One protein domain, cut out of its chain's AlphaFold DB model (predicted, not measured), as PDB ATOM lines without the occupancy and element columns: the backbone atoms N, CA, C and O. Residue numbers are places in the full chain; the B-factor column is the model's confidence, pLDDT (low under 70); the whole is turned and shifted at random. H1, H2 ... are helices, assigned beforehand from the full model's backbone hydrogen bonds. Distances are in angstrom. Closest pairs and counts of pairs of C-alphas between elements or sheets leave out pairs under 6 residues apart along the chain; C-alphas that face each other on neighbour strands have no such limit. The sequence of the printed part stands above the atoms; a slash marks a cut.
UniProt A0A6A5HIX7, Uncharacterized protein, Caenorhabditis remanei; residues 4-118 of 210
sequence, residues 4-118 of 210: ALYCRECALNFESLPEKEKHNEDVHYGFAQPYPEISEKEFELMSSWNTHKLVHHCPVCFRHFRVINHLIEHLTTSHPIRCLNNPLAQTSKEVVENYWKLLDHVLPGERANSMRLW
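This is residues 4 to 118 of the 210 residues of an uncharacterized protein of Caenorhabditis remanei (UniProt A0A6A5HIX7). Two helices, H4 and H5, run in opposite directions with a narrow gap between them; H6 crosses one end of the pair and touches both, while the small H3 touches H5. H1 lies far off at the opposite end of the longest axis from H6, and H2 lies off to one side; neither touches another helix, and long loops fill much of the rest. The printed part has 115 residues with six named helices, H1 to H6 in chain order, and no named strand. The class is all helix, though only 57 residues, under half, are in named elements. The whole is compact, with a radius of gyration of the C-alphas of 14.4 A and spans of 42 by 37 by 20 A, only just flat.

H5, residues 93 to 106, is the longest helix. It touches H3, residues 51 to 55; the closest C-alphas are those of Val 55 and Leu 103, 5.9 A apart. With residues 100 to 104 alone, H5 touches H6, residues 110 to 118, at a steep tilt of 64 degrees, opposite ways; the closest C-alphas, of Asp 104 and Arg 111, are 6.6 A apart. H6 also touches H4, residues 68 to 78, at a steep tilt of 60 degrees, the same way; the C-alphas of Asn 69 and Ser 114 come closest, at 5.3 A. H4 and H5 are only just apart, their closest C-alphas at 8.4 A. H3 and H4 are close but not clearly touching, with the C-alphas of Val 55 and Ile 68 at 7.7 A. H2, residues 40 to 46, is only just apart from H3, at 8.1 A. H1, residues 17 to 27, touches no helix. Before it, residues 6 to 7 pair antiparallel with residues 12 to 13. In each of the six helices every O i to N i+4 pair is within hydrogen-bond range.

H5 is 20.2 A long, from C-alpha 93 at (150.464, 18.749, 274.813) to C-alpha 106. H4 measures 14.9 A and H6 11.9 A, ending at C-alpha 118 at (132.356, 21.209, 279.984). H3 measures 6.4 A and H2 9.9 A. H1 is 15.0 A long and begins at C-alpha 17 at (156.509, 5.778, 255.451).

The two C-alphas farthest apart, those of Ser 16 and Arg 116, are 42.5 A apart. The links H1 to H2, H3 to H4 and H4 to H5 are long; H2 to H3 and H5 to H6 are tight. The printed part has no cut. The mean pLDDT of the printed part is 89.8, and no printed residue is under 70.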
ATOM      1  N   ALA A   4     148.930   9.686 254.746       91.69
ATOM      2  CA  ALA A   4     149.740   8.651 255.383       91.69
ATOM      3  C   ALA A   4     151.174   9.126 255.693       91.69
ATOM      4  O   ALA A   4     151.742   8.705 256.699       91.69
ATOM      5  N   LEU A   5     151.719  10.052 254.898       93.06
ATOM      6  CA  LEU A   5     153.069  10.613 255.040       93.06
ATOM      7  C   LEU A   5     153.108  11.927 255.826       93.06
ATOM      8  O   LEU A   5     154.180  12.478 256.057       93.06
ATOM      9  N   TYR A   6     151.957  12.431 256.266       92.44
ATOM     10  CA  TYR A   6     151.872  13.647 257.061       92.44
ATOM     11  C   TYR A   6     151.909  13.331 258.560       92.44
ATOM     12  O   TYR A   6     151.126  12.513 259.057       92.44
ATOM     13  N   CYS A   7     152.821  13.968 259.290       91.69
ATOM     14  CA  CYS A   7     152.866  13.965 260.746       91.69
ATOM     15  C   CYS A   7     151.965  15.085 261.279       91.69
ATOM     16  O   CYS A   7     152.273  16.268 261.144       91.69
ATOM     17  N   ARG A   8     150.858  14.703 261.921       89.75
ATOM     18  CA  ARG A   8     149.878  15.626 262.517       89.75
ATOM     19  C   ARG A   8     150.358  16.314 263.797       89.75
ATOM     20  O   ARG A   8     149.835  17.370 264.128       89.75
ATOM     21  N   GLU A   9     151.351  15.761 264.492       88.44
ATOM     22  CA  GLU A   9     151.919  16.378 265.697       88.44
ATOM     23  C   GLU A   9     152.811  17.585 265.378       88.44
ATOM     24  O   GLU A   9     152.702  18.620 266.033       88.44
ATOM     25  N   CYS A  10     153.663  17.471 264.354       89.56
ATOM     26  CA  CYS A  10     154.612  18.521 263.962       89.56
ATOM     27  C   CYS A  10     154.229  19.278 262.685       89.56
ATOM     28  O   CYS A  10     154.933  20.208 262.304       89.56
ATOM     29  N   ALA A  11     153.144  18.883 262.015       88.69
ATOM     30  CA  ALA A  11     152.746  19.405 260.709       88.69
ATOM     31  C   ALA A  11     153.828  19.255 259.617       88.69
ATOM     32  O   ALA A  11     154.005  20.131 258.770       88.69
ATOM     33  N   LEU A  12     154.549  18.127 259.629       92.12
ATOM     34  CA  LEU A  12     155.619  17.813 258.674       92.12
ATOM     35  C   LEU A  12     155.177  16.757 257.660       92.12
ATOM     36  O   LEU A  12     154.424  15.843 257.990       92.12
ATOM     37  N   ASN A  13     155.678  16.868 256.432       93.25
ATOM     38  CA  ASN A  13     155.495  15.865 255.387       93.25
ATOM     39  C   ASN A  13     156.799  15.092 255.186       93.25
ATOM     40  O   ASN A  13     157.872  15.690 255.232       93.25
ATOM     41  N   PHE A  14     156.683  13.796 254.916       95.12
ATOM     42  CA  PHE A  14     157.809  12.902 254.644       95.12
ATOM     43  C   PHE A  14     157.718  12.338 253.225       95.12
ATOM     44  O   PHE A  14     156.635  12.320 252.634       95.12
ATOM     45  N   GLU A  15     158.841  11.882 252.671       95.25
ATOM     46  CA  GLU A  15     158.879  11.300 251.324       95.25
ATOM     47  C   GLU A  15     158.456   9.826 251.337       95.25
ATOM     48  O   GLU A  15     157.940   9.312 250.343       95.25
ATOM     49  N   SER A  16     158.611   9.150 252.481       95.69
ATOM     50  CA  SER A  16     158.254   7.741 252.648       95.69
ATOM     51  C   SER A  16     157.726   7.404 254.049       95.69
ATOM     52  O   SER A  16     157.933   8.139 255.017       95.69
ATOM     53  N   LEU A  17     157.010   6.276 254.164       93.56
ATOM     54  CA  LEU A  17     156.509   5.778 255.451       93.56
ATOM     55  C   LEU A  17     157.643   5.443 256.435       93.56
ATOM     56  O   LEU A  17     157.552   5.914 257.566       93.56
ATOM     57  N   PRO A  18     158.730   4.746 256.035       95.94
ATOM     58  CA  PRO A  18     159.841   4.457 256.944       95.94
ATOM     59  C   PRO A  18     160.495   5.711 257.536       95.94
ATOM     60  O   PRO A  18     160.880   5.720 258.702       95.94
ATOM     61  N   GLU A  19     160.597   6.798 256.765       96.06
ATOM     62  CA  GLU A  19     161.110   8.074 257.281       96.06
ATOM     63  C   GLU A  19     160.188   8.684 258.334       96.06
ATOM     64  O   GLU A  19     160.656   9.160 259.370       96.06
ATOM     65  N   LYS A  20     158.875   8.651 258.091       94.12
ATOM     66  CA  LYS A  20     157.885   9.119 259.062       94.12
ATOM     67  C   LYS A  20     157.881   8.253 260.325       94.12
ATOM     68  O   LYS A  20     157.752   8.788 261.423       94.12
ATOM     69  N   GLU A  21     157.994   6.936 260.188       93.50
ATOM     70  CA  GLU A  21     158.059   6.003 261.318       93.50
ATOM     71  C   GLU A  21     159.293   6.278 262.175       93.50
ATOM     72  O   GLU A  21     159.154   6.500 263.376       93.50
ATOM     73  N   LYS A  22     160.462   6.418 261.545       95.31
ATOM     74  CA  LYS A  22     161.691   6.822 262.231       95.31
ATOM     75  C   LYS A  22     161.549   8.180 262.927       95.31
ATOM     76  O   LYS A  22     161.961   8.337 264.070       95.31
ATOM     77  N   HIS A  23     160.917   9.161 262.282       95.06
ATOM     78  CA  HIS A  23     160.612  10.442 262.923       95.06
ATOM     79  C   HIS A  23     159.720  10.277 264.162       95.06
ATOM     80  O   HIS A  23     159.963  10.931 265.175       95.06
ATOM     81  N   ASN A  24     158.708   9.407 264.114       92.62
ATOM     82  CA  ASN A  24     157.872   9.138 265.281       92.62
ATOM     83  C   ASN A  24     158.677   8.486 266.409       92.62
ATOM     84  O   ASN A  24     158.483   8.854 267.563       92.62
ATOM     85  N   GLU A  25     159.584   7.557 266.102       93.81
ATOM     86  CA  GLU A  25     160.490   6.944 267.084       93.81
ATOM     87  C   GLU A  25     161.402   7.988 267.744       93.81
ATOM     88  O   GLU A  25     161.452   8.071 268.972       93.81
ATOM     89  N   ASP A  26     162.045   8.835 266.938       94.31
ATOM     90  CA  ASP A  26     163.072   9.776 267.394       94.31
ATOM     91  C   ASP A  26     162.492  11.027 268.080       94.31
ATOM     92  O   ASP A  26     163.031  11.509 269.078       94.31
ATOM     93  N   VAL A  27     161.403  11.586 267.538       91.88
ATOM     94  CA  VAL A  27     160.836  12.884 267.964       91.88
ATOM     95  C   VAL A  27     159.614  12.702 268.853       91.88
ATOM     96  O   VAL A  27     159.418  13.450 269.812       91.88
ATOM     97  N   HIS A  28     158.794  11.700 268.545       89.69
ATOM     98  CA  HIS A  28     157.561  11.409 269.270       89.69
ATOM     99  C   HIS A  28     157.687  10.178 270.166       89.69
ATOM    100  O   HIS A  28     156.666   9.683 270.626       89.69
ATOM    101  N   TYR A  29     158.903   9.689 270.443       89.12
ATOM    102  CA  TYR A  29     159.173   8.551 271.334       89.12
ATOM    103  C   TYR A  29     158.364   7.286 270.995       89.12
ATOM    104  O   TYR A  29     157.911   6.565 271.883       89.12
ATOM    105  N   GLY A  30     158.130   7.046 269.705       87.75
ATOM    106  CA  GLY A  30     157.375   5.902 269.192       87.75
ATOM    107  C   GLY A  30     155.854   6.031 269.307       87.75
ATOM    108  O   GLY A  30     155.136   5.099 268.944       87.75
ATOM    109  N   PHE A  31     155.321   7.164 269.777       87.44
ATOM    110  CA  PHE A  31     153.876   7.372 269.827       87.44
ATOM    111  C   PHE A  31     153.305   7.534 268.413       87.44
ATOM    112  O   PHE A  31     153.573   8.508 267.708       87.44
ATOM    113  N   ALA A  32     152.482   6.568 268.006       79.50
ATOM    114  CA  ALA A  32     151.755   6.624 266.748       79.50
ATOM    115  C   ALA A  32     150.525   7.538 266.859       79.50
ATOM    116  O   ALA A  32     149.763   7.485 267.828       79.50
ATOM    117  N   GLN A  33     150.306   8.349 265.824       79.69
ATOM    118  CA  GLN A  33     149.142   9.230 265.736       79.69
ATOM    119  C   GLN A  33     147.859   8.415 265.510       79.69
ATOM    120  O   GLN A  33     147.863   7.533 264.646       79.69
ATOM    121  N   PRO A  34     146.740   8.751 266.183       83.88
ATOM    122  CA  PRO A  34     145.447   8.105 265.949       83.88
ATOM    123  C   PRO A  34     145.032   8.173 264.481       83.88
ATOM    124  O   PRO A  34     145.356   9.154 263.809       83.88
ATOM    125  N   TYR A  35     144.288   7.180 263.984       85.50
ATOM    126  CA  TYR A  35     143.798   7.201 262.604       85.50
ATOM    127  C   TYR A  35     143.008   8.488 262.310       85.50
ATOM    128  O   TYR A  35     142.166   8.888 263.118       85.50
ATOM    129  N   PRO A  36     143.275   9.156 261.176       91.56
ATOM    130  CA  PRO A  36     142.503  10.321 260.784       91.56
ATOM    131  C   PRO A  36     141.094   9.906 260.329       91.56
ATOM    132  O   PRO A  36     140.924   8.928 259.608       91.56
ATOM    133  N   GLU A  37     140.089  10.687 260.712       92.75
ATOM    134  CA  GLU A  37     138.687  10.590 260.292       92.75
ATOM    135  C   GLU A  37     138.395  11.521 259.097       92.75
ATOM    136  O   GLU A  37     137.355  12.178 259.042       92.75
ATOM    137  N   ILE A  38     139.326  11.603 258.144       91.88
ATOM    138  CA  ILE A  38     139.142  12.298 256.863       91.88
ATOM    139  C   ILE A  38     139.713  11.459 255.723       91.88
ATOM    140  O   ILE A  38     140.640  10.668 255.911       91.88
ATOM    141  N   SER A  39     139.179  11.657 254.523       93.00
ATOM    142  CA  SER A  39     139.722  11.068 253.301       93.00
ATOM    143  C   SER A  39     140.982  11.795 252.815       93.00
ATOM    144  O   SER A  39     141.211  12.965 253.125       93.00
ATOM    145  N   GLU A  40     141.768  11.124 251.969       93.19
ATOM    146  CA  GLU A  40     142.919  11.725 251.277       93.19
ATOM    147  C   GLU A  40     142.515  12.988 250.497       93.19
ATOM    148  O   GLU A  40     143.149  14.032 250.600       93.19
ATOM    149  N   LYS A  41     141.374  12.935 249.799       92.62
ATOM    150  CA  LYS A  41     140.831  14.074 249.049       92.62
ATOM    151  C   LYS A  41     140.503  15.266 249.954       92.62
ATOM    152  O   LYS A  41     140.701  16.414 249.567       92.62
ATOM    153  N   GLU A  42     139.963  15.021 251.145       92.12
ATOM    154  CA  GLU A  42     139.703  16.092 252.113       92.12
ATOM    155  C   GLU A  42     141.002  16.678 252.657       92.12
ATOM    156  O   GLU A  42     141.096  17.901 252.778       92.12
ATOM    157  N   PHE A  43     142.003  15.830 252.914       92.31
ATOM    158  CA  PHE A  43     143.332  16.244 253.353       92.31
ATOM    159  C   PHE A  43     144.026  17.147 252.326       92.31
ATOM    160  O   PHE A  43     144.508  18.220 252.681       92.31
ATOM    161  N   GLU A  44     143.998  16.790 251.041       91.62
ATOM    162  CA  GLU A  44     144.553  17.617 249.959       91.62
ATOM    163  C   GLU A  44     143.939  19.025 249.928       91.62
ATOM    164  O   GLU A  44     144.628  20.022 249.686       91.62
ATOM    165  N   LEU A  45     142.644  19.124 250.241       91.12
ATOM    166  CA  LEU A  45     141.923  20.389 250.294       91.12
ATOM    167  C   LEU A  45     142.182  21.183 251.582       91.12
ATOM    168  O   LEU A  45     141.838  22.365 251.611       91.12
ATOM    169  N   MET A  46     142.775  20.601 252.632       88.94
ATOM    170  CA  MET A  46     142.966  21.278 253.927       88.94
ATOM    171  C   MET A  46     143.791  22.556 253.829       88.94
ATOM    172  O   MET A  46     143.485  23.530 254.510       88.94
ATOM    173  N   SER A  47     144.794  22.583 252.951       86.31
ATOM    174  CA  SER A  47     145.632  23.769 252.716       86.31
ATOM    175  C   SER A  47     144.837  24.995 252.242       86.31
ATOM    176  O   SER A  47     145.254  26.128 252.463       86.31
ATOM    177  N   SER A  48     143.675  24.773 251.623       90.69
ATOM    178  CA  SER A  48     142.765  25.826 251.155       90.69
ATOM    179  C   SER A  48     141.715  26.239 252.192       90.69
ATOM    180  O   SER A  48     140.922  27.149 251.948       90.69
ATOM    181  N   TRP A  49     141.650  25.556 253.339       90.69
ATOM    182  CA  TRP A  49     140.661  25.864 254.362       90.69
ATOM    183  C   TRP A  49     141.024  27.164 255.071       90.69
ATOM    184  O   TRP A  49     142.159  27.381 255.487       90.69
ATOM    185  N   ASN A  50     140.027  28.022 255.267       91.44
ATOM    186  CA  ASN A  50     140.196  29.179 256.136       91.44
ATOM    187  C   ASN A  50     140.303  28.747 257.612       91.44
ATOM    188  O   ASN A  50     139.894  27.647 258.001       91.44
ATOM    189  N   THR A  51     140.827  29.640 258.449       90.06
ATOM    190  CA  THR A  51     141.039  29.398 259.884       90.06
ATOM    191  C   THR A  51     139.744  29.071 260.633       90.06
ATOM    192  O   THR A  51     139.756  28.204 261.504       90.06
ATOM    193  N   HIS A  52     138.611  29.665 260.238       90.44
ATOM    194  CA  HIS A  52     137.288  29.308 260.761       90.44
ATOM    195  C   HIS A  52     136.933  27.843 260.507       90.44
ATOM    196  O   HIS A  52     136.464  27.157 261.403       90.44
ATOM    197  N   LYS A  53     137.182  27.320 259.309       91.00
ATOM    198  CA  LYS A  53     136.934  25.908 259.020       91.00
ATOM    199  C   LYS A  53     137.890  25.009 259.806       91.00
ATOM    200  O   LYS A  53     137.456  23.969 260.298       91.00
ATOM    201  N   LEU A  54     139.152  25.410 259.961       91.88
ATOM    202  CA  LEU A  54     140.157  24.640 260.700       91.88
ATOM    203  C   LEU A  54     139.794  24.461 262.181       91.88
ATOM    204  O   LEU A  54     139.909  23.348 262.683       91.88
ATOM    205  N   VAL A  55     139.274  25.493 262.862       94.56
ATOM    206  CA  VAL A  55     138.868  25.361 264.282       94.56
ATOM    207  C   VAL A  55     137.700  24.399 264.502       94.56
ATOM    208  O   VAL A  55     137.498  23.929 265.612       94.56
ATOM    209  N   HIS A  56     136.950  24.062 263.454       94.69
ATOM    210  CA  HIS A  56     135.871  23.077 263.505       94.69
ATOM    211  C   HIS A  56     136.331  21.640 263.211       94.69
ATOM    212  O   HIS A  56     135.489  20.761 263.031       94.69
ATOM    213  N   HIS A  57     137.637  21.376 263.132       94.75
ATOM    214  CA  HIS A  57     138.175  20.026 262.958       94.75
ATOM    215  C   HIS A  57     139.085  19.669 264.129       94.75
ATOM    216  O   HIS A  57     139.888  20.483 264.582       94.75
ATOM    217  N   CYS A  58     138.955  18.441 264.631       94.06
ATOM    218  CA  CYS A  58     139.819  17.942 265.693       94.06
ATOM    219  C   CYS A  58     141.287  17.999 265.235       94.06
ATOM    220  O   CYS A  58     141.602  17.454 264.178       94.06
ATOM    221  N   PRO A  59     142.213  18.591 266.007       93.06
ATOM    222  CA  PRO A  59     143.613  18.708 265.594       93.06
ATOM    223  C   PRO A  59     144.352  17.358 265.542       93.06
ATOM    224  O   PRO A  59     145.443  17.282 264.988       93.06
ATOM    225  N   VAL A  60     143.771  16.295 266.114       92.75
ATOM    226  CA  VAL A  60     144.395  14.967 266.228       92.75
ATOM    227  C   VAL A  60     143.936  14.024 265.116       92.75
ATOM    228  O   VAL A  60     144.761  13.447 264.407       92.75
ATOM    229  N   CYS A  61     142.619  13.872 264.956       93.25
ATOM    230  CA  CYS A  61     142.017  12.956 263.985       93.25
ATOM    231  C   CYS A  61     141.359  13.671 262.799       93.25
ATOM    232  O   CYS A  61     140.864  13.010 261.901       93.25
ATOM    233  N   PHE A  62     141.313  15.003 262.771       93.38
ATOM    234  CA  PHE A  62     140.637  15.792 261.733       93.38
ATOM    235  C   PHE A  62     139.133  15.567 261.578       93.38
ATOM    236  O   PHE A  62     138.531  16.119 260.663       93.38
ATOM    237  N   ARG A  63     138.482  14.869 262.510       94.25
ATOM    238  CA  ARG A  63     137.021  14.785 262.538       94.25
ATOM    239  C   ARG A  63     136.392  16.176 262.602       94.25
ATOM    240  O   ARG A  63     136.774  17.000 263.436       94.25
ATOM    241  N   HIS A  64     135.398  16.416 261.751       94.25
ATOM    242  CA  HIS A  64     134.645  17.666 261.729       94.25
ATOM    243  C   HIS A  64     133.572  17.728 262.826       94.25
ATOM    244  O   HIS A  64     132.827  16.773 263.054       94.25
ATOM    245  N   PHE A  65     133.420  18.904 263.434       94.25
ATOM    246  CA  PHE A  65     132.388  19.217 264.413       94.25
ATOM    247  C   PHE A  65     131.700  20.537 264.083       94.25
ATOM    248  O   PHE A  65     132.332  21.587 263.990       94.25
ATOM    249  N   ARG A  66     130.366  20.514 264.017       91.25
ATOM    250  CA  ARG A  66     129.560  21.735 263.840       91.25
ATOM    251  C   ARG A  66     129.592  22.658 265.061       91.25
ATOM    252  O   ARG A  66     129.426  23.860 264.916       91.25
ATOM    253  N   VAL A  67     129.790  22.095 266.252       89.06
ATOM    254  CA  VAL A  67     129.761  22.809 267.537       89.06
ATOM    255  C   VAL A  67     131.105  22.618 268.236       89.06
ATOM    256  O   VAL A  67     131.499  21.480 268.491       89.06
ATOM    257  N   ILE A  68     131.787  23.718 268.574       90.38
ATOM    258  CA  ILE A  68     133.124  23.696 269.196       90.38
ATOM    259  C   ILE A  68     133.117  22.946 270.532       90.38
ATOM    260  O   ILE A  68     134.018  22.157 270.791       90.38
ATOM    261  N   ASN A  69     132.069  23.094 271.346       85.44
ATOM    262  CA  ASN A  69     131.952  22.363 272.613       85.44
ATOM    263  C   ASN A  69     132.020  20.839 272.434       85.44
ATOM    264  O   ASN A  69     132.668  20.171 273.232       85.44
ATOM    265  N   HIS A  70     131.411  20.296 271.375       87.88
ATOM    266  CA  HIS A  70     131.469  18.857 271.094       87.88
ATOM    267  C   HIS A  70     132.866  18.425 270.636       87.88
ATOM    268  O   HIS A  70     133.310  17.335 270.981       87.88
ATOM    269  N   LEU A  71     133.573  19.282 269.890       92.81
ATOM    270  CA  LEU A  71     134.971  19.042 269.534       92.81
ATOM    271  C   LEU A  71     135.837  18.997 270.791       92.81
ATOM    272  O   LEU A  71     136.658  18.102 270.936       92.81
ATOM    273  N   ILE A  72     135.641  19.942 271.708       89.25
ATOM    274  CA  ILE A  72     136.414  20.023 272.948       89.25
ATOM    275  C   ILE A  72     136.127  18.821 273.843       89.25
ATOM    276  O   ILE A  72     137.071  18.223 274.352       89.25
ATOM    277  N   GLU A  73     134.863  18.414 273.977       86.69
ATOM    278  CA  GLU A  73     134.506  17.169 274.661       86.69
ATOM    279  C   GLU A  73     135.238  15.983 274.023       86.69
ATOM    280  O   GLU A  73     136.005  15.313 274.713       86.69
ATOM    281  N   HIS A  74     135.123  15.806 272.704       91.31
ATOM    282  CA  HIS A  74     135.827  14.759 271.965       91.31
ATOM    283  C   HIS A  74     137.350  14.795 272.170       91.31
ATOM    284  O   HIS A  74     137.957  13.755 272.417       91.31
ATOM    285  N   LEU A  75     137.973  15.973 272.120       89.81
ATOM    286  CA  LEU A  75     139.406  16.133 272.353       89.81
ATOM    287  C   LEU A  75     139.775  15.671 273.768       89.81
ATOM    288  O   LEU A  75     140.758  14.966 273.943       89.81
ATOM    289  N   THR A  76     138.965  16.002 274.776       85.25
ATOM    290  CA  THR A  76     139.231  15.594 276.166       85.25
ATOM    291  C   THR A  76     138.967  14.113 276.444       85.25
ATOM    292  O   THR A  76     139.641  13.543 277.299       85.25
ATOM    293  N   THR A  77     138.012  13.485 275.750       85.81
ATOM    294  CA  THR A  77     137.591  12.100 276.024       85.81
ATOM    295  C   THR A  77     138.257  11.073 275.117       85.81
ATOM    296  O   THR A  77     138.633  10.002 275.579       85.81
ATOM    297  N   SER A  78     138.386  11.373 273.824       89.75
ATOM    298  CA  SER A  78     138.892  10.447 272.801       89.75
ATOM    299  C   SER A  78     140.380  10.640 272.517       89.75
ATOM    300  O   SER A  78     141.041   9.717 272.047       89.75
ATOM    301  N   HIS A  79     140.917  11.822 272.818       90.69
ATOM    302  CA  HIS A  79     142.313  12.177 272.571       90.69
ATOM    303  C   HIS A  79     142.967  12.791 273.818       90.69
ATOM    304  O   HIS A  79     143.447  13.927 273.780       90.69
ATOM    305  N   PRO A  80     142.981  12.057 274.950       87.62
ATOM    306  CA  PRO A  80     143.519  12.585 276.193       87.62
ATOM    307  C   PRO A  80     144.983  13.008 276.029       87.62
ATOM    308  O   PRO A  80     145.761  12.383 275.308       87.62
ATOM    309  N   ILE A  81     145.349  14.086 276.725       89.38
ATOM    310  CA  ILE A  81     146.687  14.677 276.651       89.38
ATOM    311  C   ILE A  81     147.685  13.790 277.392       89.38
ATOM    312  O   ILE A  81     147.466  13.423 278.553       89.38
ATOM    313  N   ARG A  82     148.822  13.530 276.746       88.06
ATOM    314  CA  ARG A  82     149.973  12.863 277.346       88.06
ATOM    315  C   ARG A  82     150.534  13.728 278.469       88.06
ATOM    316  O   ARG A  82     150.991  14.848 278.246       88.06
ATOM    317  N   CYS A  83     150.472  13.222 279.693       83.88
ATOM    318  CA  CYS A  83     150.956  13.914 280.887       83.88
ATOM    319  C   CYS A  83     151.397  12.907 281.956       83.88
ATOM    320  O   CYS A  83     151.209  11.708 281.787       83.88
ATOM    321  N   LEU A  84     151.943  13.379 283.083       80.25
ATOM    322  CA  LEU A  84     152.390  12.500 284.177       80.25
ATOM    323  C   LEU A  84     151.285  11.556 284.682       80.25
ATOM    324  O   LEU A  84     151.568  10.421 285.043       80.25
ATOM    325  N   ASN A  85     150.029  12.008 284.655       77.69
ATOM    326  CA  ASN A  85     148.872  11.222 285.094       77.69
ATOM    327  C   ASN A  85     148.277  10.343 283.979       77.69
ATOM    328  O   ASN A  85     147.407   9.523 284.249       77.69
ATOM    329  N   ASN A  86     148.707  10.533 282.728       81.56
ATOM    330  CA  ASN A  86     148.308   9.718 281.585       81.56
ATOM    331  C   ASN A  86     149.492   9.579 280.608       81.56
ATOM    332  O   ASN A  86     149.522  10.246 279.567       81.56
ATOM    333  N   PRO A  87     150.513   8.777 280.962       82.00
ATOM    334  CA  PRO A  87     151.761   8.719 280.202       82.00
ATOM    335  C   PRO A  87     151.615   7.994 278.858       82.00
ATOM    336  O   PRO A  87     152.421   8.222 277.963       82.00
ATOM    337  N   LEU A  88     150.590   7.149 278.706       86.12
ATOM    338  CA  LEU A  88     150.343   6.355 277.495       86.12
ATOM    339  C   LEU A  88     149.427   7.053 276.482       86.12
ATOM    340  O   LEU A  88     149.159   6.508 275.412       86.12
ATOM    341  N   ALA A  89     148.930   8.249 276.797       86.38
ATOM    342  CA  ALA A  89     148.090   8.995 275.876       86.38
ATOM    343  C   ALA A  89     148.856   9.343 274.585       86.38
ATOM    344  O   ALA A  89     150.008   9.778 274.613       86.38
ATOM    345  N   GLN A  90     148.192   9.187 273.441       87.06
ATOM    346  CA  GLN A  90     148.814   9.385 272.127       87.06
ATOM    347  C   GLN A  90     148.905  10.857 271.708       87.06
ATOM    348  O   GLN A  90     149.580  11.168 270.739       87.06
ATOM    349  N   THR A  91     148.218  11.772 272.398       89.75
ATOM    350  CA  THR A  91     148.157  13.184 271.996       89.75
ATOM    351  C   THR A  91     149.153  14.017 272.788       89.75
ATOM    352  O   THR A  91     149.053  14.110 274.012       89.75
ATOM    353  N   SER A  92     150.101  14.658 272.105       89.56
ATOM    354  CA  SER A  92     151.036  15.589 272.738       89.56
ATOM    355  C   SER A  92     150.359  16.875 273.216       89.56
ATOM    356  O   SER A  92     149.317  17.309 272.711       89.56
ATOM    357  N   LYS A  93     150.962  17.500 274.229       89.12
ATOM    358  CA  LYS A  93     150.464  18.749 274.813       89.12
ATOM    359  C   LYS A  93     150.514  19.885 273.793       89.12
ATOM    360  O   LYS A  93     149.599  20.702 273.734       89.12
ATOM    361  N   GLU A  94     151.550  19.892 272.965       89.69
ATOM    362  CA  GLU A  94     151.840  20.890 271.943       89.69
ATOM    363  C   GLU A  94     150.728  20.967 270.889       89.69
ATOM    364  O   GLU A  94     150.290  22.066 270.549       89.69
ATOM    365  N   VAL A  95     150.209  19.824 270.421       91.69
ATOM    366  CA  VAL A  95     149.083  19.774 269.466       91.69
ATOM    367  C   VAL A  95     147.859  20.486 270.030       91.69
ATOM    368  O   VAL A  95     147.243  21.325 269.367       91.69
ATOM    369  N   VAL A  96     147.529  20.184 271.283       91.38
ATOM    370  CA  VAL A  96     146.363  20.754 271.958       91.38
ATOM    371  C   VAL A  96     146.566  22.240 272.257       91.38
ATOM    372  O   VAL A  96     145.656  23.039 272.054       91.38
ATOM    373  N   GLU A  97     147.765  22.652 272.671       91.31
ATOM    374  CA  GLU A  97     148.101  24.064 272.874       91.31
ATOM    375  C   GLU A  97     148.057  24.883 271.582       91.31
ATOM    376  O   GLU A  97     147.563  26.011 271.591       91.31
ATOM    377  N   ASN A  98     148.534  24.331 270.468       92.50
ATOM    378  CA  ASN A  98     148.469  24.996 269.170       92.50
ATOM    379  C   ASN A  98     147.024  25.145 268.689       92.50
ATOM    380  O   ASN A  98     146.653  26.215 268.205       92.50
ATOM    381  N   TYR A  99     146.188  24.129 268.906       93.56
ATOM    382  CA  TYR A  99     144.753  24.244 268.662       93.56
ATOM    383  C   TYR A  99     144.112  25.335 269.525       93.56
ATOM    384  O   TYR A  99     143.350  26.148 269.008       93.56
ATOM    385  N   TRP A 100     144.462  25.426 270.813       92.88
ATOM    386  CA  TRP A 100     143.954  26.497 271.673       92.88
ATOM    387  C   TRP A 100     144.343  27.887 271.187       92.88
ATOM    388  O   TRP A 100     143.488  28.767 271.158       92.88
ATOM    389  N   LYS A 101     145.591  28.080 270.752       92.88
ATOM    390  CA  LYS A 101     146.034  29.352 270.163       92.88
ATOM    391  C   LYS A 101     145.233  29.697 268.906       92.88
ATOM    392  O   LYS A 101     144.842  30.847 268.740       92.88
ATOM    393  N   LEU A 102     144.971  28.713 268.043       92.94
ATOM    394  CA  LEU A 102     144.151  28.908 266.848       92.94
ATOM    395  C   LEU A 102     142.705  29.272 267.217       92.94
ATOM    396  O   LEU A 102     142.157  30.220 266.661       92.94
ATOM    397  N   LEU A 103     142.103  28.557 268.170       94.06
ATOM    398  CA  LEU A 103     140.745  28.828 268.634       94.06
ATOM    399  C   LEU A 103     140.630  30.233 269.226       94.06
ATOM    400  O   LEU A 103     139.737  30.973 268.833       94.06
ATOM    401  N   ASP A 104     141.550  30.623 270.109       92.75
ATOM    402  CA  ASP A 104     141.548  31.948 270.739       92.75
ATOM    403  C   ASP A 104     141.790  33.075 269.716       92.75
ATOM    404  O   ASP A 104     141.284  34.183 269.888       92.75
ATOM    405  N   HIS A 105     142.525  32.802 268.631       93.06
ATOM    406  CA  HIS A 105     142.722  33.751 267.536       93.06
ATOM    407  C   HIS A 105     141.454  33.955 266.690       93.06
ATOM    408  O   HIS A 105     141.159  35.081 266.294       93.06
ATOM    409  N   VAL A 106     140.713  32.882 266.402       93.56
ATOM    410  CA  VAL A 106     139.527  32.917 265.525       93.56
ATOM    411  C   VAL A 106     138.254  33.286 266.292       93.56
ATOM    412  O   VAL A 106     137.420  34.033 265.788       93.56
ATOM    413  N   LEU A 107     138.098  32.767 267.511       91.38
ATOM    414  CA  LEU A 107     136.941  32.944 268.391       91.38
ATOM    415  C   LEU A 107     137.423  33.312 269.809       91.38
ATOM    416  O   LEU A 107     137.466  32.457 270.702       91.38
ATOM    417  N   PRO A 108     137.797  34.583 270.049       90.69
ATOM    418  CA  PRO A 108     138.324  35.010 271.340       90.69
ATOM    419  C   PRO A 108     137.378  34.683 272.500       90.69
ATOM    420  O   PRO A 108     136.206  35.057 272.497       90.69
ATOM    421  N   GLY A 109     137.899  33.996 273.518       85.44
ATOM    422  CA  GLY A 109     137.140  33.611 274.712       85.44
ATOM    423  C   GLY A 109     136.340  32.311 274.578       85.44
ATOM    424  O   GLY A 109     135.867  31.798 275.595       85.44
ATOM    425  N   GLU A 110     136.249  31.724 273.380       87.75
ATOM    426  CA  GLU A 110     135.496  30.486 273.158       87.75
ATOM    427  C   GLU A 110     136.078  29.329 273.962       87.75
ATOM    428  O   GLU A 110     135.343  28.640 274.659       87.75
ATOM    429  N   ARG A 111     137.408  29.183 274.004       84.75
ATOM    430  CA  ARG A 111     138.066  28.181 274.854       84.75
ATOM    431  C   ARG A 111     137.605  28.265 276.309       84.75
ATOM    432  O   ARG A 111     137.290  27.248 276.926       84.75
ATOM    433  N   ALA A 112     137.591  29.469 276.880       82.50
ATOM    434  CA  ALA A 112     137.197  29.674 278.271       82.50
ATOM    435  C   ALA A 112     135.715  29.340 278.486       82.50
ATOM    436  O   ALA A 112     135.370  28.710 279.492       82.50
ATOM    437  N   ASN A 113     134.855  29.711 277.534       83.88
ATOM    438  CA  ASN A 113     133.434  29.378 277.545       83.88
ATOM    439  C   ASN A 113     133.213  27.865 277.451       83.88
ATOM    440  O   ASN A 113     132.537  27.299 278.308       83.88
ATOM    441  N   SER A 114     133.841  27.186 276.496       81.75
ATOM    442  CA  SER A 114     133.710  25.742 276.320       81.75
ATOM    443  C   SER A 114     134.245  24.958 277.510       81.75
ATOM    444  O   SER A 114     133.584  24.042 277.984       81.75
ATOM    445  N   MET A 115     135.400  25.341 278.067       79.56
ATOM    446  CA  MET A 115     135.934  24.694 279.270       79.56
ATOM    447  C   MET A 115     135.034  24.917 280.489       79.56
ATOM    448  O   MET A 115     134.915  24.031 281.339       79.56
ATOM    449  N   ARG A 116     134.386  26.085 280.592       81.38
ATOM    450  CA  ARG A 116     133.386  26.357 281.631       81.38
ATOM    451  C   ARG A 116     132.154  25.476 281.444       81.38
ATOM    452  O   ARG A 116     131.723  24.866 282.416       81.38
ATOM    453  N   LEU A 117     131.627  25.387 280.224       78.19
ATOM    454  CA  LEU A 117     130.468  24.559 279.897       78.19
ATOM    455  C   LEU A 117     130.755  23.074 280.111       78.19
ATOM    456  O   LEU A 117     129.932  22.392 280.698       78.19
ATOM    457  N   TRP A 118     131.939  22.590 279.740       76.56
ATOM    458  CA  TRP A 118     132.356  21.209 279.984       76.56
ATOM    459  C   TRP A 118     132.450  20.893 281.481       76.56
ATOM    460  O   TRP A 118     131.867  19.917 281.950       76.56
TER     461      TRP A 118